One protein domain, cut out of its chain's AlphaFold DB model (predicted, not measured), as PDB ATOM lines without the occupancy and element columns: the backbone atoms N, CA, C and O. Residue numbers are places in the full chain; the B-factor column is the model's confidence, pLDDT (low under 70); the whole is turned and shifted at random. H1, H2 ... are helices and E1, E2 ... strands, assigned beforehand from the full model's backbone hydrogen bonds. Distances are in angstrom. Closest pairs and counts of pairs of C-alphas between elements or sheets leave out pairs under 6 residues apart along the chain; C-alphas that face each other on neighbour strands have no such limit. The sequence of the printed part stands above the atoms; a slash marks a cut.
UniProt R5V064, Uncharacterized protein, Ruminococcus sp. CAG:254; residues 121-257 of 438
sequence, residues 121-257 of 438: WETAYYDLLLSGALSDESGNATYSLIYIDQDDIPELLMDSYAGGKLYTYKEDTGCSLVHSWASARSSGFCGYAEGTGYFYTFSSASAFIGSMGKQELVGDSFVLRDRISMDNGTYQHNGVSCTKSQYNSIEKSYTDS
ATOM      1  N   TRP A 121       1.934  36.144 -18.145       92.44
ATOM      2  CA  TRP A 121       1.366  36.676 -16.907       92.44
ATOM      3  C   TRP A 121       2.292  37.684 -16.216       92.44
ATOM      4  O   TRP A 121       1.804  38.688 -15.698       92.44
ATOM      5  N   GLU A 122       3.605  37.466 -16.250       91.38
ATOM      6  CA  GLU A 122       4.607  38.302 -15.590       91.38
ATOM      7  C   GLU A 122       4.668  39.674 -16.259       91.38
ATOM      8  O   GLU A 122       4.415  40.690 -15.608       91.38
ATOM      9  N   THR A 123       4.814  39.710 -17.590       90.62
ATOM     10  CA  THR A 123       4.718  40.955 -18.368       90.62
ATOM     11  C   THR A 123       3.384  41.668 -18.132       90.62
ATOM     12  O   THR A 123       3.349  42.887 -17.959       90.62
ATOM     13  N   ALA A 124       2.266  40.935 -18.078       95.00
ATOM     14  CA  ALA A 124       0.952  41.542 -17.877       95.00
ATOM     15  C   ALA A 124       0.782  42.163 -16.479       95.00
ATOM     16  O   ALA A 124       0.123  43.199 -16.330       95.00
ATOM     17  N   TYR A 125       1.361  41.553 -15.448       96.06
ATOM     18  CA  TYR A 125       1.373  42.090 -14.092       96.06
ATOM     19  C   TYR A 125       2.344  43.257 -13.939       96.06
ATOM     20  O   TYR A 125       1.993  44.253 -13.298       96.06
ATOM     21  N   TYR A 126       3.501  43.199 -14.589       93.19
ATOM     22  CA  TYR A 126       4.446  44.305 -14.622       93.19
ATOM     23  C   TYR A 126       3.837  45.534 -15.329       93.19
ATOM     24  O   TYR A 126       3.844  46.639 -14.781       93.19
ATOM     25  N   ASP A 127       3.159  45.347 -16.468       93.56
ATOM     26  CA  ASP A 127       2.362  46.393 -17.137       93.56
ATOM     27  C   ASP A 127       1.256  46.966 -16.234       93.56
ATOM     28  O   ASP A 127       1.010  48.179 -16.215       93.56
ATOM     29  N   LEU A 128       0.581  46.111 -15.458       95.31
ATOM     30  CA  LEU A 128      -0.450  46.537 -14.513       95.31
ATOM     31  C   LEU A 128       0.131  47.428 -13.404       95.31
ATOM     32  O   LEU A 128      -0.485  48.446 -13.071       95.31
ATOM     33  N   LEU A 129       1.300  47.096 -12.851       93.06
ATOM     34  CA  LEU A 129       1.982  47.947 -11.870       93.06
ATOM     35  C   LEU A 129       2.390  49.284 -12.495       93.06
ATOM     36  O   LEU A 129       2.089  50.341 -11.933       93.06
ATOM     37  N   LEU A 130       2.976  49.246 -13.695       92.19
ATOM     38  CA  LEU A 130       3.384  50.433 -14.446       92.19
ATOM     39  C   LEU A 130       2.209  51.360 -14.797       92.19
ATOM     40  O   LEU A 130       2.384  52.567 -14.958       92.19
ATOM     41  N   SER A 131       0.989  50.826 -14.886       92.44
ATOM     42  CA  SER A 131      -0.219  51.629 -15.115       92.44
ATOM     43  C   SER A 131      -0.640  52.490 -13.912       92.44
ATOM     44  O   SER A 131      -1.488  53.372 -14.055       92.44
ATOM     45  N   GLY A 132      -0.102  52.222 -12.715       88.88
ATOM     46  CA  GLY A 132      -0.514  52.868 -11.464       88.88
ATOM     47  C   GLY A 132      -1.876  52.403 -10.929       88.88
ATOM     48  O   GLY A 132      -2.408  52.990  -9.986       88.88
ATOM     49  N   ALA A 133      -2.466  51.343 -11.496       89.25
ATOM     50  CA  ALA A 133      -3.757  50.802 -11.059       89.25
ATOM     51  C   ALA A 133      -3.729  50.189  -9.643       89.25
ATOM     52  O   ALA A 133      -4.783  50.028  -9.012       89.25
ATOM     53  N   LEU A 134      -2.539  49.845  -9.145       89.25
ATOM     54  CA  LEU A 134      -2.298  49.218  -7.846       89.25
ATOM     55  C   LEU A 134      -1.625  50.189  -6.859       89.25
ATOM     56  O   LEU A 134      -0.607  49.871  -6.248       89.25
ATOM     57  N   SER A 135      -2.193  51.388  -6.721       79.88
ATOM     58  CA  SER A 135      -1.663  52.438  -5.851       79.88
ATOM     59  C   SER A 135      -1.769  52.094  -4.357       79.88
ATOM     60  O   SER A 135      -2.747  51.516  -3.884       79.88
ATOM     61  N   ASP A 136      -0.767  52.514  -3.583       84.75
ATOM     62  CA  ASP A 136      -0.705  52.299  -2.131       84.75
ATOM     63  C   ASP A 136      -1.374  53.446  -1.358       84.75
ATOM     64  O   ASP A 136      -0.703  54.181  -0.643       84.75
ATOM     65  N   GLU A 137      -2.675  53.698  -1.508       79.19
ATOM     66  CA  GLU A 137      -3.315  54.894  -0.916       79.19
ATOM     67  C   GLU A 137      -3.037  55.088   0.591       79.19
ATOM     68  O   GLU A 137      -2.836  56.219   1.046       79.19
ATOM     69  N   SER A 138      -2.957  54.001   1.363       80.56
ATOM     70  CA  SER A 138      -2.746  54.030   2.813       80.56
ATOM     71  C   SER A 138      -1.283  54.058   3.269       80.56
ATOM     72  O   SER A 138      -1.041  54.365   4.439       80.56
ATOM     73  N   GLY A 139      -0.307  53.810   2.393       85.44
ATOM     74  CA  GLY A 139       1.118  53.770   2.751       85.44
ATOM     75  C   GLY A 139       1.575  52.445   3.368       85.44
ATOM     76  O   GLY A 139       2.587  52.424   4.071       85.44
ATOM     77  N   ASN A 140       0.785  51.385   3.207       88.38
ATOM     78  CA  ASN A 140       1.009  50.076   3.817       88.38
ATOM     79  C   ASN A 140       0.566  48.900   2.930       88.38
ATOM     80  O   ASN A 140       0.293  47.821   3.460       88.38
ATOM     81  N   ALA A 141       0.430  49.122   1.623       92.19
ATOM     82  CA  ALA A 141       0.124  48.068   0.672       92.19
ATOM     83  C   ALA A 141       1.253  47.033   0.609       92.19
ATOM     84  O   ALA A 141       2.438  47.373   0.651       92.19
ATOM     85  N   THR A 142       0.857  45.774   0.492       94.69
ATOM     86  CA  THR A 142       1.726  44.623   0.255       94.69
ATOM     87  C   THR A 142       1.298  43.917  -1.018       94.69
ATOM     88  O   THR A 142       0.101  43.873  -1.318       94.69
ATOM     89  N   TYR A 143       2.266  43.332  -1.708       95.81
ATOM     90  CA  TYR A 143       2.096  42.674  -2.993       95.81
ATOM     91  C   TYR A 143       2.617  41.241  -2.906       95.81
ATOM     92  O   TYR A 143       3.612  40.982  -2.223       95.81
ATOM     93  N   SER A 144       1.923  40.316  -3.557       96.19
ATOM     94  CA  SER A 144       2.241  38.890  -3.525       96.19
ATOM     95  C   SER A 144       1.767  38.209  -4.802       96.19
ATOM     96  O   SER A 144       0.700  38.544  -5.317       96.19
ATOM     97  N   LEU A 145       2.510  37.199  -5.243       96.12
ATOM     98  CA  LEU A 145       2.012  36.163  -6.142       96.12
ATOM     99  C   LEU A 145       1.492  34.998  -5.294       96.12
ATOM    100  O   LEU A 145       2.184  34.539  -4.383       96.12
ATOM    101  N   ILE A 146       0.259  34.560  -5.541       94.88
ATOM    102  CA  ILE A 146      -0.356  33.417  -4.853       94.88
ATOM    103  C   ILE A 146      -0.907  32.431  -5.879       94.88
ATOM    104  O   ILE A 146      -1.480  32.851  -6.869       94.88
ATOM    105  N   TYR A 147      -0.780  31.130  -5.630       94.00
ATOM    106  CA  TYR A 147      -1.309  30.090  -6.520       94.00
ATOM    107  C   TYR A 147      -2.656  29.603  -5.995       94.00
ATOM    108  O   TYR A 147      -2.718  28.658  -5.197       94.00
ATOM    109  N   ILE A 148      -3.747  30.302  -6.325       92.44
ATOM    110  CA  ILE A 148      -5.033  29.976  -5.707       92.44
ATOM    111  C   ILE A 148      -5.665  28.735  -6.319       92.44
ATOM    112  O   ILE A 148      -6.306  27.973  -5.591       92.44
ATOM    113  N   ASP A 149      -5.488  28.513  -7.616       89.06
ATOM    114  CA  ASP A 149      -6.053  27.390  -8.349       89.06
ATOM    115  C   ASP A 149      -4.962  26.496  -8.979       89.06
ATOM    116  O   ASP A 149      -3.840  26.450  -8.478       89.06
ATOM    117  N   GLN A 150      -5.331  25.641  -9.934       85.31
ATOM    118  CA  GLN A 150      -4.469  24.580 -10.480       85.31
ATOM    119  C   GLN A 150      -4.073  24.851 -11.937       85.31
ATOM    120  O   GLN A 150      -3.910  23.897 -12.701       85.31
ATOM    121  N   ASP A 151      -4.009  26.116 -12.356       83.75
ATOM    122  CA  ASP A 151      -3.636  26.494 -13.724       83.75
ATOM    123  C   ASP A 151      -2.142  26.822 -13.911       83.75
ATOM    124  O   ASP A 151      -1.731  27.179 -15.015       83.75
ATOM    125  N   ASP A 152      -1.334  26.640 -12.859       85.50
ATOM    126  CA  ASP A 152       0.102  26.950 -12.798       85.50
ATOM    127  C   ASP A 152       0.442  28.441 -13.043       85.50
ATOM    128  O   ASP A 152       1.615  28.802 -13.179       85.50
ATOM    129  N   ILE A 153      -0.556  29.331 -13.041       90.56
ATOM    130  CA  ILE A 153      -0.404  30.781 -13.162       90.56
ATOM    131  C   ILE A 153      -0.707  31.412 -11.795       90.56
ATOM    132  O   ILE A 153      -1.747  31.152 -11.198       90.56
ATOM    133  N   PRO A 154       0.176  32.261 -11.248       94.50
ATOM    134  CA  PRO A 154      -0.119  32.926  -9.988       94.50
ATOM    135  C   PRO A 154      -1.129  34.069 -10.165       94.50
ATOM    136  O   PRO A 154      -1.099  34.820 -11.144       94.50
ATOM    137  N   GLU A 155      -1.954  34.306  -9.151       95.44
ATOM    138  CA  GLU A 155      -2.719  35.536  -8.980       95.44
ATOM    139  C   GLU A 155      -1.876  36.629  -8.325       95.44
ATOM    140  O   GLU A 155      -1.252  36.427  -7.278       95.44
ATOM    141  N   LEU A 156      -1.964  37.841  -8.871       97.31
ATOM    142  CA  LEU A 156      -1.421  39.028  -8.225       97.31
ATOM    143  C   LEU A 156      -2.390  39.514  -7.147       97.31
ATOM    144  O   LEU A 156      -3.486  40.017  -7.423       97.31
ATOM    145  N   LEU A 157      -1.937  39.430  -5.902       96.38
ATOM    146  CA  LEU A 157      -2.590  39.983  -4.728       96.38
ATOM    147  C   LEU A 157      -1.952  41.323  -4.350       96.38
ATOM    148  O   LEU A 157      -0.770  41.385  -4.032       96.38
ATOM    149  N   MET A 158      -2.764  42.379  -4.285       95.06
ATOM    150  CA  MET A 158      -2.429  43.610  -3.568       95.06
ATOM    151  C   MET A 158      -3.369  43.749  -2.375       95.06
ATOM    152  O   MET A 158      -4.587  43.796  -2.548       95.06
ATOM    153  N   ASP A 159      -2.823  43.828  -1.164       92.94
ATOM    154  CA  ASP A 159      -3.604  44.028   0.059       92.94
ATOM    155  C   ASP A 159      -3.101  45.236   0.840       92.94
ATOM    156  O   ASP A 159      -1.904  45.496   0.926       92.94
ATOM    157  N   SER A 160      -4.024  45.988   1.425       90.69
ATOM    158  CA  SER A 160      -3.717  47.154   2.240       90.69
ATOM    159  C   SER A 160      -4.822  47.396   3.259       90.69
ATOM    160  O   SER A 160      -5.930  46.852   3.196       90.69
ATOM    161  N   TYR A 161      -4.572  48.308   4.194       85.94
ATOM    162  CA  TYR A 161      -5.610  48.693   5.143       85.94
ATOM    163  C   TYR A 161      -6.811  49.387   4.463       85.94
ATOM    164  O   TYR A 161      -7.962  49.205   4.891       85.94
ATOM    165  N   ALA A 162      -6.555  50.151   3.395       86.31
ATOM    166  CA  ALA A 162      -7.570  50.834   2.592       86.31
ATOM    167  C   ALA A 162      -8.350  49.896   1.654       86.31
ATOM    168  O   ALA A 162      -9.295  50.337   1.010       86.31
ATOM    169  N   GLY A 163      -8.005  48.608   1.617       89.75
ATOM    170  CA  GLY A 163      -8.603  47.640   0.712       89.75
ATOM    171  C   GLY A 163      -7.560  46.970  -0.164       89.75
ATOM    172  O   GLY A 163      -6.373  47.277  -0.086       89.75
ATOM    173  N   GLY A 164      -8.011  46.051  -0.998       92.25
ATOM    174  CA  GLY A 164      -7.121  45.273  -1.837       92.25
ATOM    175  C   GLY A 164      -7.821  44.735  -3.067       92.25
ATOM    176  O   GLY A 164      -9.029  44.930  -3.271       92.25
ATOM    177  N   LYS A 165      -7.017  44.128  -3.926       94.44
ATOM    178  CA  LYS A 165      -7.396  43.639  -5.243       94.44
ATOM    179  C   LYS A 165      -6.700  42.309  -5.505       94.44
ATOM    180  O   LYS A 165      -5.565  42.112  -5.083       94.44
ATOM    181  N   LEU A 166      -7.389  41.437  -6.230       95.44
ATOM    182  CA  LEU A 166      -6.846  40.187  -6.741       95.44
ATOM    183  C   LEU A 166      -7.030  40.154  -8.255       95.44
ATOM    184  O   LEU A 166      -8.156  40.320  -8.739       95.44
ATOM    185  N   TYR A 167      -5.934  39.957  -8.972       96.19
ATOM    186  CA  TYR A 167      -5.897  39.825 -10.423       96.19
ATOM    187  C   TYR A 167      -5.466  38.414 -10.806       96.19
ATOM    188  O   TYR A 167      -4.655  37.816 -10.110       96.19
ATOM    189  N   THR A 168      -6.006  37.918 -11.914       94.94
ATOM    190  CA  THR A 168      -5.591  36.667 -12.561       94.94
ATOM    191  C   THR A 168      -5.164  36.975 -13.992       94.94
ATOM    192  O   THR A 168      -5.521  38.028 -14.544       94.94
ATOM    193  N   TYR A 169      -4.438  36.052 -14.608       94.50
ATOM    194  CA  TYR A 169      -4.061  36.110 -16.008       94.50
ATOM    195  C   TYR A 169      -4.550  34.856 -16.725       94.50
ATOM    196  O   TYR A 169      -4.345  33.744 -16.259       94.50
ATOM    197  N   LYS A 170      -5.158  35.040 -17.899       91.06
ATOM    198  CA  LYS A 170      -5.501  33.940 -18.810       91.06
ATOM    199  C   LYS A 170      -5.044  34.282 -20.211       91.06
ATOM    200  O   LYS A 170      -5.127  35.439 -20.614       91.06
ATOM    201  N   GLU A 171      -4.616  33.287 -20.977       86.75
ATOM    202  CA  GLU A 171      -4.124  33.508 -22.343       86.75
ATOM    203  C   GLU A 171      -5.170  34.163 -23.264       86.75
ATOM    204  O   GLU A 171      -4.827  34.949 -24.146       86.75
ATOM    205  N   ASP A 172      -6.458  33.862 -23.070       87.25
ATOM    206  CA  ASP A 172      -7.549  34.338 -23.921       87.25
ATOM    207  C   ASP A 172      -8.094  35.717 -23.517       87.25
ATOM    208  O   ASP A 172      -8.525  36.483 -24.386       87.25
ATOM    209  N   THR A 173      -8.077  36.052 -22.223       88.00
ATOM    210  CA  THR A 173      -8.605  37.328 -21.701       88.00
ATOM    211  C   THR A 173      -7.539  38.315 -21.230       88.00
ATOM    212  O   THR A 173      -7.854  39.486 -21.017       88.00
ATOM    213  N   GLY A 174      -6.291  37.876 -21.074       92.38
ATOM    214  CA  GLY A 174      -5.209  38.636 -20.456       92.38
ATOM    215  C   GLY A 174      -5.399  38.839 -18.950       92.38
ATOM    216  O   GLY A 174      -6.154  38.121 -18.289       92.38
ATOM    217  N   CYS A 175      -4.706  39.845 -18.411       95.31
ATOM    218  CA  CYS A 175      -4.794  40.242 -17.006       95.31
ATOM    219  C   CYS A 175      -6.157  40.877 -16.684       95.31
ATOM    220  O   CYS A 175      -6.587  41.832 -17.339       95.31
ATOM    221  N   SER A 176      -6.837  40.370 -15.655       94.25
ATOM    222  CA  SER A 176      -8.173  40.830 -15.269       94.25
ATOM    223  C   SER A 176      -8.387  40.845 -13.754       94.25
ATOM    224  O   SER A 176      -7.823  40.047 -13.010       94.25
ATOM    225  N   LEU A 177      -9.202  41.795 -13.283       94.62
ATOM    226  CA  LEU A 177      -9.569  41.919 -11.871       94.62
ATOM    227  C   LEU A 177     -10.641  40.884 -11.518       94.62
ATOM    228  O   LEU A 177     -11.752  40.944 -12.046       94.62
ATOM    229  N   VAL A 178     -10.347  40.023 -10.550       93.31
ATOM    230  CA  VAL A 178     -11.241  38.943 -10.101       93.31
ATOM    231  C   VAL A 178     -11.963  39.314  -8.809       93.31
ATOM    232  O   VAL A 178     -13.121  38.952  -8.577       93.31
ATOM    233  N   HIS A 179     -11.286  40.063  -7.936       92.44
ATOM    234  CA  HIS A 179     -11.854  40.481  -6.661       92.44
ATOM    235  C   HIS A 179     -11.322  41.830  -6.196       92.44
ATOM    236  O   HIS A 179     -10.170  42.175  -6.434       92.44
ATOM    237  N   SER A 180     -12.157  42.584  -5.481       92.31
ATOM    238  CA  SER A 180     -11.722  43.776  -4.754       92.31
ATOM    239  C   SER A 180     -12.519  43.958  -3.467       92.31
ATOM    240  O   SER A 180     -13.704  43.619  -3.400       92.31
ATOM    241  N   TRP A 181     -11.869  44.504  -2.443       89.75
ATOM    242  CA  TRP A 181     -12.486  44.854  -1.164       89.75
ATOM    243  C   TRP A 181     -12.098  46.271  -0.767       89.75
ATOM    244  O   TRP A 181     -10.981  46.719  -1.000       89.75
ATOM    245  N   ALA A 182     -13.037  46.984  -0.145       84.06
ATOM    246  CA  ALA A 182     -12.895  48.409   0.159       84.06
ATOM    247  C   ALA A 182     -12.181  48.707   1.489       84.06
ATOM    248  O   ALA A 182     -12.004  49.868   1.841       84.06
ATOM    249  N   SER A 183     -11.874  47.688   2.297       83.00
ATOM    250  CA  SER A 183     -11.075  47.832   3.518       83.00
ATOM    251  C   SER A 183     -10.729  46.466   4.095       83.00
ATOM    252  O   SER A 183     -11.590  45.586   4.134       83.00
ATOM    253  N   ALA A 184      -9.539  46.338   4.687       72.25
ATOM    254  CA  ALA A 184      -9.173  45.182   5.510       72.25
ATOM    255  C   ALA A 184     -10.168  44.920   6.665       72.25
ATOM    256  O   ALA A 184     -10.239  43.823   7.206       72.25
ATOM    257  N   ARG A 185     -10.967  45.920   7.065       78.44
ATOM    258  CA  ARG A 185     -11.934  45.790   8.165       78.44
ATOM    259  C   ARG A 185     -13.278  45.186   7.770       78.44
ATOM    260  O   ARG A 185     -14.020  44.761   8.658       78.44
ATOM    261  N   SER A 186     -13.630  45.213   6.489       79.56
ATOM    262  CA  SER A 186     -14.954  44.826   5.999       79.56
ATOM    263  C   SER A 186     -14.791  43.854   4.841       79.56
ATOM    264  O   SER A 186     -14.731  44.276   3.689       79.56
ATOM    265  N   SER A 187     -14.747  42.563   5.169       81.94
ATOM    266  CA  SER A 187     -14.462  41.476   4.225       81.94
ATOM    267  C   SER A 187     -13.074  41.584   3.585       81.94
ATOM    268  O   SER A 187     -12.926  41.360   2.387       81.94
ATOM    269  N   GLY A 188     -12.068  41.946   4.385       87.50
ATOM    270  CA  GLY A 188     -10.673  41.977   3.955       87.50
ATOM    271  C   GLY A 188     -10.113  40.578   3.744       87.50
ATOM    272  O   GLY A 188     -10.602  39.624   4.351       87.50
ATOM    273  N   PHE A 189      -9.086  40.454   2.910       93.00
ATOM    274  CA  PHE A 189      -8.345  39.207   2.749       93.00
ATOM    275  C   PHE A 189      -7.689  38.765   4.066       93.00
ATOM    276  O   PHE A 189      -7.180  39.588   4.823       93.00
ATOM    277  N   CYS A 190      -7.703  37.464   4.357       92.31
ATOM    278  CA  CYS A 190      -6.953  36.905   5.490       92.31
ATOM    279  C   CYS A 190      -6.203  35.611   5.189       92.31
ATOM    280  O   CYS A 190      -5.423  35.186   6.037       92.31
ATOM    281  N   GLY A 191      -6.424  34.999   4.030       94.75
ATOM    282  CA  GLY A 191      -5.725  33.791   3.623       94.75
ATOM    283  C   GLY A 191      -6.354  33.157   2.390       94.75
ATOM    284  O   GLY A 191      -7.466  33.505   1.986       94.75
ATOM    285  N   TYR A 192      -5.642  32.207   1.809       96.50
ATOM    286  CA  TYR A 192      -6.094  31.374   0.699       96.50
ATOM    287  C   TYR A 192      -5.627  29.938   0.938       96.50
ATOM    288  O   TYR A 192      -4.761  29.716   1.781       96.50
ATOM    289  N   ALA A 193      -6.216  28.976   0.236       94.75
ATOM    290  CA  ALA A 193      -5.738  27.597   0.230       94.75
ATOM    291  C   ALA A 193      -5.209  27.264  -1.167       94.75
ATOM    292  O   ALA A 193      -5.983  27.228  -2.128       94.75
ATOM    293  N   GLU A 194      -3.903  27.037  -1.261       94.00
ATOM    294  CA  GLU A 194      -3.179  26.810  -2.514       94.00
ATOM    295  C   GLU A 194      -3.745  25.646  -3.333       94.00
ATOM    296  O   GLU A 194      -4.059  24.581  -2.793       94.00
ATOM    297  N   GLY A 195      -3.913  25.862  -4.638       93.38
ATOM    298  CA  GLY A 195      -4.397  24.836  -5.563       93.38
ATOM    299  C   GLY A 195      -5.851  24.403  -5.357       93.38
ATOM    300  O   GLY A 195      -6.258  23.352  -5.856       93.38
ATOM    301  N   THR A 196      -6.662  25.144  -4.594       93.75
ATOM    302  CA  THR A 196      -8.044  24.730  -4.268       93.75
ATOM    303  C   THR A 196      -9.136  25.653  -4.799       93.75
ATOM    304  O   THR A 196     -10.315  25.307  -4.721       93.75
ATOM    305  N   GLY A 197      -8.766  26.839  -5.268       94.00
ATOM    306  CA  GLY A 197      -9.658  27.943  -5.602       94.00
ATOM    307  C   GLY A 197     -10.243  28.660  -4.379       94.00
ATOM    308  O   GLY A 197     -11.077  29.546  -4.549       94.00
ATOM    309  N   TYR A 198      -9.876  28.301  -3.141       96.44
ATOM    310  CA  TYR A 198     -10.481  28.906  -1.950       96.44
ATOM    311  C   TYR A 198      -9.749  30.155  -1.451       96.44
ATOM    312  O   TYR A 198      -8.565  30.130  -1.125       96.44
ATOM    313  N   PHE A 199     -10.529  31.217  -1.267       95.31
ATOM    314  CA  PHE A 199     -10.137  32.520  -0.741       95.31
ATOM    315  C   PHE A 199     -10.916  32.835   0.536       95.31
ATOM    316  O   PHE A 199     -12.138  32.651   0.598       95.31
ATOM    317  N   TYR A 200     -10.238  33.355   1.555       95.31
ATOM    318  CA  TYR A 200     -10.832  33.615   2.861       95.31
ATOM    319  C   TYR A 200     -10.823  35.100   3.199       95.31
ATOM    320  O   TYR A 200      -9.817  35.802   3.073       95.31
ATOM    321  N   THR A 201     -11.968  35.571   3.687       93.31
ATOM    322  CA  THR A 201     -12.159  36.958   4.119       93.31
ATOM    323  C   THR A 201     -12.512  37.047   5.589       93.31
ATOM    324  O   THR A 201     -13.154  36.144   6.129       93.31
ATOM    325  N   PHE A 202     -12.158  38.162   6.219       90.44
ATOM    326  CA  PHE A 202     -12.525  38.480   7.591       90.44
ATOM    327  C   PHE A 202     -13.133  39.877   7.704       90.44
ATOM    328  O   PHE A 202     -12.885  40.776   6.901       90.44
ATOM    329  N   SER A 203     -13.956  40.075   8.729       88.56
ATOM    330  CA  SER A 203     -14.508  41.378   9.090       88.56
ATOM    331  C   SER A 203     -14.151  41.717  10.528       88.56
ATOM    332  O   SER A 203     -14.457  40.970  11.456       88.56
ATOM    333  N   SER A 204     -13.538  42.878  10.735       83.56
ATOM    334  CA  SER A 204     -13.150  43.382  12.056       83.56
ATOM    335  C   SER A 204     -13.903  44.651  12.464       83.56
ATOM    336  O   SER A 204     -13.553  45.276  13.464       83.56
ATOM    337  N   ALA A 205     -14.917  45.065  11.699       78.75
ATOM    338  CA  ALA A 205     -15.705  46.262  11.972       78.75
ATOM    339  C   ALA A 205     -17.219  46.020  11.936       78.75
ATOM    340  O   ALA A 205     -17.726  45.090  11.307       78.75
ATOM    341  N   SER A 206     -17.939  46.945  12.579       74.50
ATOM    342  CA  SER A 206     -19.401  47.058  12.539       74.50
ATOM    343  C   SER A 206     -20.124  45.800  13.051       74.50
ATOM    344  O   SER A 206     -19.594  45.065  13.883       74.50
ATOM    345  N   ALA A 207     -21.359  45.567  12.592       69.88
ATOM    346  CA  ALA A 207     -22.205  44.442  13.002       69.88
ATOM    347  C   ALA A 207     -21.653  43.054  12.615       69.88
ATOM    348  O   ALA A 207     -22.208  42.046  13.031       69.88
ATOM    349  N   PHE A 208     -20.574  43.000  11.827       70.31
ATOM    350  CA  PHE A 208     -19.983  41.761  11.328       70.31
ATOM    351  C   PHE A 208     -18.625  41.448  11.966       70.31
ATOM    352  O   PHE A 208     -17.919  40.579  11.459       70.31
ATOM    353  N   ILE A 209     -18.241  42.120  13.057       80.94
ATOM    354  CA  ILE A 209     -16.969  41.860  13.742       80.94
ATOM    355  C   ILE A 209     -16.808  40.370  14.091       80.94
ATOM    356  O   ILE A 209     -17.688  39.759  14.690       80.94
ATOM    357  N   GLY A 210     -15.677  39.787  13.694       82.06
ATOM    358  CA  GLY A 210     -15.366  38.364  13.838       82.06
ATOM    359  C   GLY A 210     -15.843  37.494  12.673       82.06
ATOM    360  O   GLY A 210     -15.384  36.370  12.551       82.06
ATOM    361  N   SER A 211     -16.712  37.989  11.788       89.06
ATOM    362  CA  SER A 211     -17.238  37.176  10.685       89.06
ATOM    363  C   SER A 211     -16.147  36.806   9.686       89.06
ATOM    364  O   SER A 211     -15.325  37.651   9.330       89.06
ATOM    365  N   MET A 212     -16.198  35.572   9.186       93.69
ATOM    366  CA  MET A 212     -15.299  35.072   8.149       93.69
ATOM    367  C   MET A 212     -16.080  34.409   7.022       93.69
ATOM    368  O   MET A 212     -17.073  33.716   7.267       93.69
ATOM    369  N   GLY A 213     -15.625  34.606   5.788       94.12
ATOM    370  CA  GLY A 213     -16.205  34.007   4.588       94.12
ATOM    371  C   GLY A 213     -15.191  33.143   3.854       94.12
ATOM    372  O   GLY A 213     -14.091  33.610   3.580       94.12
ATOM    373  N   LYS A 214     -15.590  31.920   3.500       96.38
ATOM    374  CA  LYS A 214     -14.886  31.026   2.579       96.38
ATOM    375  C   LYS A 214     -15.517  31.162   1.199       96.38
ATOM    376  O   LYS A 214     -16.691  30.827   1.006       96.38
ATOM    377  N   GLN A 215     -14.746  31.666   0.252       95.38
ATOM    378  CA  GLN A 215     -15.160  31.909  -1.121       95.38
ATOM    379  C   GLN A 215     -14.395  30.978  -2.060       95.38
ATOM    380  O   GLN A 215     -13.245  30.669  -1.788       95.38
ATOM    381  N   GLU A 216     -15.027  30.521  -3.134       95.44
ATOM    382  CA  GLU A 216     -14.402  29.699  -4.177       95.44
ATOM    383  C   GLU A 216     -14.315  30.504  -5.471       95.44
ATOM    384  O   GLU A 216     -15.307  31.127  -5.864       95.44
ATOM    385  N   LEU A 217     -13.157  30.481  -6.119       93.19
ATOM    386  CA  LEU A 217     -12.954  31.013  -7.453       93.19
ATOM    387  C   LEU A 217     -13.685  30.124  -8.464       93.19
ATOM    388  O   LEU A 217     -13.409  28.934  -8.592       93.19
ATOM    389  N   VAL A 218     -14.664  30.696  -9.161       90.38
ATOM    390  CA  VAL A 218     -15.448  30.020 -10.197       90.38
ATOM    391  C   VAL A 218     -15.455  30.904 -11.439       90.38
ATOM    392  O   VAL A 218     -16.151  31.923 -11.490       90.38
ATOM    393  N   GLY A 219     -14.680  30.506 -12.450       85.31
ATOM    394  CA  GLY A 219     -14.414  31.361 -13.607       85.31
ATOM    395  C   GLY A 219     -13.608  32.586 -13.174       85.31
ATOM    396  O   GLY A 219     -12.547  32.424 -12.589       85.31
ATOM    397  N   ASP A 220     -14.140  33.787 -13.409       84.50
ATOM    398  CA  ASP A 220     -13.487  35.064 -13.065       84.50
ATOM    399  C   ASP A 220     -14.147  35.744 -11.855       84.50
ATOM    400  O   ASP A 220     -14.206  36.970 -11.751       84.50
ATOM    401  N   SER A 221     -14.753  34.960 -10.959       88.88
ATOM    402  CA  SER A 221     -15.492  35.512  -9.825       88.88
ATOM    403  C   SER A 221     -15.491  34.600  -8.610       88.88
ATOM    404  O   SER A 221     -15.487  33.377  -8.728       88.88
ATOM    405  N   PHE A 222     -15.573  35.207  -7.428       91.38
ATOM    406  CA  PHE A 222     -15.697  34.473  -6.178       91.38
ATOM    407  C   PHE A 222     -17.151  34.210  -5.796       91.38
ATOM    408  O   PHE A 222     -17.992  35.111  -5.756       91.38
ATOM    409  N   VAL A 223     -17.428  32.958  -5.440       94.19
ATOM    410  CA  VAL A 223     -18.717  32.504  -4.921       94.19
ATOM    411  C   VAL A 223     -18.572  32.180  -3.439       94.19
ATOM    412  O   VAL A 223     -17.784  31.318  -3.056       94.19
ATOM    413  N   LEU A 224     -19.369  32.826  -2.585       94.62
ATOM    414  CA  LEU A 224     -19.414  32.502  -1.157       94.62
ATOM    415  C   LEU A 224     -19.942  31.071  -0.956       94.62
ATOM    416  O   LEU A 224     -21.093  30.778  -1.287       94.62
ATOM    417  N   ARG A 225     -19.110  30.191  -0.393       96.25
ATOM    418  CA  ARG A 225     -19.455  28.790  -0.110       96.25
ATOM    419  C   ARG A 225     -19.799  28.547   1.341       96.25
ATOM    420  O   ARG A 225     -20.685  27.747   1.623       96.25
ATOM    421  N   ASP A 226     -19.106  29.233   2.237       96.56
ATOM    422  CA  ASP A 226     -19.334  29.089   3.663       96.56
ATOM    423  C   ASP A 226     -19.088  30.405   4.402       96.56
ATOM    424  O   ASP A 226     -18.266  31.227   3.990       96.56
ATOM    425  N   ARG A 227     -19.811  30.635   5.497       94.88
ATOM    426  CA  ARG A 227     -19.664  31.841   6.313       94.88
ATOM    427  C   ARG A 227     -19.972  31.568   7.770       94.88
ATOM    428  O   ARG A 227     -21.041  31.058   8.111       94.88
ATOM    429  N   ILE A 228     -19.089  32.049   8.631       94.81
ATOM    430  CA  ILE A 228     -19.372  32.226  10.054       94.81
ATOM    431  C   ILE A 228     -19.551  33.711  10.349       94.81
ATOM    432  O   ILE A 228     -18.876  34.557   9.761       94.81
ATOM    433  N   SER A 229     -20.481  34.042  11.234       92.12
ATOM    434  CA  SER A 229     -20.712  35.423  11.653       92.12
ATOM    435  C   SER A 229     -21.060  35.517  13.127       92.12
ATOM    436  O   SER A 229     -21.615  34.585  13.717       92.12
ATOM    437  N   MET A 230     -20.734  36.662  13.719       85.81
ATOM    438  CA  MET A 230     -21.102  37.003  15.086       85.81
ATOM    439  C   MET A 230     -21.905  38.303  15.064       85.81
ATOM    440  O   MET A 230     -21.365  39.357  14.748       85.81
ATOM    441  N   ASP A 231     -23.183  38.225  15.429       78.38
ATOM    442  CA  ASP A 231     -24.055  39.396  15.559       78.38
ATOM    443  C   ASP A 231     -24.494  39.539  17.017       78.38
ATOM    444  O   ASP A 231     -25.179  38.672  17.569       78.38
ATOM    445  N   ASN A 232     -24.036  40.609  17.669       76.50
ATOM    446  CA  ASN A 232     -24.379  40.959  19.050       76.50
ATOM    447  C   ASN A 232     -24.256  39.783  20.055       76.50
ATOM    448  O   ASN A 232     -25.119  39.572  20.908       76.50
ATOM    449  N   GLY A 233     -23.196  38.975  19.926       76.12
ATOM    450  CA  GLY A 233     -22.929  37.808  20.782       76.12
ATOM    451  C   GLY A 233     -23.646  36.512  20.376       76.12
ATOM    452  O   GLY A 233     -23.461  35.486  21.032       76.12
ATOM    453  N   THR A 234     -24.427  36.530  19.292       87.12
ATOM    454  CA  THR A 234     -25.019  35.332  18.685       87.12
ATOM    455  C   THR A 234     -24.107  34.810  17.583       87.12
ATOM    456  O   THR A 234     -23.838  35.513  16.609       87.12
ATOM    457  N   TYR A 235     -23.653  33.565  17.724       92.75
ATOM    458  CA  TYR A 235     -22.839  32.885  16.719       92.75
ATOM    459  C   TYR A 235     -23.730  32.264  15.649       92.75
ATOM    460  O   TYR A 235     -24.769  31.676  15.964       92.75
ATOM    461  N   GLN A 236     -23.328  32.393  14.390       94.50
ATOM    462  CA  GLN A 236     -24.053  31.844  13.256       94.50
ATOM    463  C   GLN A 236     -23.108  31.143  12.281       94.50
ATOM    464  O   GLN A 236     -21.976  31.577  12.070       94.50
ATOM    465  N   HIS A 237     -23.619  30.092  11.645       95.62
ATOM    466  CA  HIS A 237     -23.024  29.401  10.504       95.62
ATOM    467  C   HIS A 237     -24.041  29.423   9.363       95.62
ATOM    468  O   HIS A 237     -25.168  28.960   9.527       95.62
ATOM    469  N   ASN A 238     -23.694  30.056   8.242       94.06
ATOM    470  CA  ASN A 238     -24.588  30.281   7.100       94.06
ATOM    471  C   ASN A 238     -25.955  30.884   7.480       94.06
ATOM    472  O   ASN A 238     -26.991  30.544   6.915       94.06
ATOM    473  N   GLY A 239     -25.954  31.804   8.451       91.00
ATOM    474  CA  GLY A 239     -27.160  32.482   8.944       91.00
ATOM    475  C   GLY A 239     -27.999  31.668   9.936       91.00
ATOM    476  O   GLY A 239     -29.015  32.162  10.420       91.00
ATOM    477  N   VAL A 240     -27.582  30.448  10.279       93.38
ATOM    478  CA  VAL A 240     -28.230  29.609  11.295       93.38
ATOM    479  C   VAL A 240     -27.467  29.725  12.607       93.38
ATOM    480  O   VAL A 240     -26.245  29.609  12.623       93.38
ATOM    481  N   SER A 241     -28.172  29.943  13.720       94.25
ATOM    482  CA  SER A 241     -27.540  30.032  15.040       94.25
ATOM    483  C   SER A 241     -26.768  28.758  15.388       94.25
ATOM    484  O   SER A 241     -27.283  27.648  15.249       94.25
ATOM    485  N   CYS A 242     -25.552  28.922  15.897       94.69
ATOM    486  CA  CYS A 242     -24.694  27.839  16.351       94.69
ATOM    487  C   CYS A 242     -24.119  28.144  17.741       94.69
ATOM    488  O   CYS A 242     -24.252  29.240  18.287       94.69
ATOM    489  N   THR A 243     -23.506  27.140  18.361       96.06
ATOM    490  CA  THR A 243     -22.782  27.329  19.621       96.06
ATOM    491  C   THR A 243     -21.417  27.967  19.368       96.06
ATOM    492  O   THR A 243     -20.811  27.761  18.317       96.06
ATOM    493  N   LYS A 244     -20.865  28.649  20.379       94.44
ATOM    494  CA  LYS A 244     -19.487  29.169  20.329       94.44
ATOM    495  C   LYS A 244     -18.456  28.088  19.988       94.44
ATOM    496  O   LYS A 244     -17.500  28.348  19.272       94.44
ATOM    497  N   SER A 245     -18.651  26.864  20.485       96.50
ATOM    498  CA  SER A 245     -17.741  25.756  20.183       96.50
ATOM    499  C   SER A 245     -17.776  25.375  18.706       96.50
ATOM    500  O   SER A 245     -16.725  25.122  18.137       96.50
ATOM    501  N   GLN A 246     -18.961  25.332  18.088       96.50
ATOM    502  CA  GLN A 246     -19.086  25.046  16.655       96.50
ATOM    503  C   GLN A 246     -18.465  26.163  15.819       96.50
ATOM    504  O   GLN A 246     -17.710  25.872  14.900       96.50
ATOM    505  N   TYR A 247     -18.736  27.418  16.184       95.88
ATOM    506  CA  TYR A 247     -18.124  28.587  15.561       95.88
ATOM    507  C   TYR A 247     -16.595  28.493  15.566       95.88
ATOM    508  O   TYR A 247     -15.983  28.505  14.504       95.88
ATOM    509  N   ASN A 248     -15.990  28.307  16.745       95.56
ATOM    510  CA  ASN A 248     -14.537  28.240  16.894       95.56
ATOM    511  C   ASN A 248     -13.927  27.056  16.127       95.56
ATOM    512  O   ASN A 248     -12.817  27.161  15.618       95.56
ATOM    513  N   SER A 249     -14.629  25.919  16.047       97.50
ATOM    514  CA  SER A 249     -14.162  24.776  15.256       97.50
ATOM    515  C   SER A 249     -14.133  25.083  13.756       97.50
ATOM    516  O   SER A 249     -13.205  24.654  13.077       97.50
ATOM    517  N   ILE A 250     -15.125  25.816  13.241       96.88
ATOM    518  CA  ILE A 250     -15.174  26.212  11.826       96.88
ATOM    519  C   ILE A 250     -14.134  27.299  11.543       96.88
ATOM    520  O   ILE A 250     -13.378  27.168  10.586       96.88
ATOM    521  N   GLU A 251     -14.033  28.315  12.404       95.69
ATOM    522  CA  GLU A 251     -12.989  29.349  12.338       95.69
ATOM    523  C   GLU A 251     -11.599  28.714  12.253       95.69
ATOM    524  O   GLU A 251     -10.844  28.993  11.324       95.69
ATOM    525  N   LYS A 252     -11.309  27.766  13.154       96.44
ATOM    526  CA  LYS A 252     -10.056  27.015  13.143       96.44
ATOM    527  C   LYS A 252      -9.857  26.240  11.839       96.44
ATOM    528  O   LYS A 252      -8.750  26.213  11.323       96.44
ATOM    529  N   SER A 253     -10.908  25.634  11.285       96.56
ATOM    530  CA  SER A 253     -10.797  24.927  10.002       96.56
ATOM    531  C   SER A 253     -10.438  25.852   8.839       96.56
ATOM    532  O   SER A 253      -9.739  25.422   7.927       96.56
ATOM    533  N   TYR A 254     -10.876  27.116   8.870       96.06
ATOM    534  CA  TYR A 254     -10.481  28.102   7.867       96.06
ATOM    535  C   TYR A 254      -9.007  28.452   8.030       96.06
ATOM    536  O   TYR A 254      -8.252  28.297   7.079       96.06
ATOM    537  N   THR A 255      -8.585  28.838   9.237       94.62
ATOM    538  CA  THR A 255      -7.196  29.250   9.495       94.62
ATOM    539  C   THR A 255      -6.192  28.118   9.303       94.62
ATOM    540  O   THR A 255      -5.100  28.361   8.811       94.62
ATOM    541  N   ASP A 256      -6.559  26.881   9.653       96.19
ATOM    542  CA  ASP A 256      -5.726  25.692   9.421       96.19
ATOM    543  C   ASP A 256      -5.571  25.372   7.920       96.19
ATOM    544  O   ASP A 256      -4.725  24.560   7.558       96.19
ATOM    545  N   SER A 257      -6.404  25.963   7.053       94.94
ATOM    546  CA  SER A 257      -6.342  25.772   5.600       94.94
ATOM    547  C   SER A 257      -5.507  26.839   4.887       94.94
ATOM    548  O   SER A 257      -5.433  26.794   3.663       94.94
TER     549      SER A 257
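Overview. This is residues 121 to 257 of the 438 residues of an uncharacterized protein of Ruminococcus sp. CAG:254 (UniProt R5V064). Two strongly twisted antiparallel sheets, E1 to E4 and E5 to E9, are partly face to face as a sandwich, with H1 on the first sheet at one end of the long axis and H2 on the second sheet toward the other end. E8 bends in the second sheet, and the short strand E9 lies beside its last part at that far end. The printed part has 137 residues, with two named helices and nine named strands in the order H1, E1 to E9, H2; the class is mixed, helices and strands. It is compact, with a radius of gyration of the C-alphas of 15.9 A, and only just elongated, spanning 49 by 32 by 21 A.

Along the chain. H1, residues 121 to 130, begins with C-alpha 121 at (1.366, 36.676, -16.907). E1, residues 142 to 146, E2, residues 155 to 159, E3, residues 164 to 170, and E4, residues 174 to 181 and 21.5 A long, follow in a meander, each strand the antiparallel neighbour of the one before. A second meander is made by E5, residues 186 to 193, E6, residues 198 to 203, E7, residues 212 to 218, E8, residues 221 to 231 and 27.1 A long, and E9, residues 234 to 237. C-alpha 186 is at (-14.954, 44.826, 5.999). H2, residues 244 to 255, is 16.4 A long and ends with C-alpha 255 at (-7.196, 29.250, 9.495).

Arrangement. H1 is on the first sheet at a height of 9.0 A, over E3; its closest C-alphas to that strand are Trp 121 and Tyr 169, 5.5 A apart. In the hairpin E1 and E2, N 144 and O 157 are within hydrogen-bond range at 2.9 A; in E3 and E4, N 166 and O 179 are at 2.9 A. Between the sheets, the closest C-alphas of E4 and E8 are Val 178 and Ser 221, 5.5 A apart. In the hairpin E6 and E7, N 201 and O 213 are at 2.9 A. E8 bends by 64 degrees at residue 226; its pairing is staggered, with E7 over residues 221 to 228 and with E9 over residues 228 to 231, where N 229 and O 236 are 3.0 A apart. H2 is on the second sheet at a height of 8.7 A, slantwise to the strands at 43 degrees to E7 on the local plane. Its closest C-alphas to E8 are Tyr 247 and Ile 228, 6.7 A apart. In H1 and H2 every O i to N i+4 pair is within hydrogen-bond range.

Size, cuts and confidence. The C-alphas farthest apart are those of Thr 123 and Thr 243, 48.8 A. The printed part has no cut, and its one long link joins H1 to E1. The mean pLDDT of the printed part is 90.8; residue 207 alone is under 70.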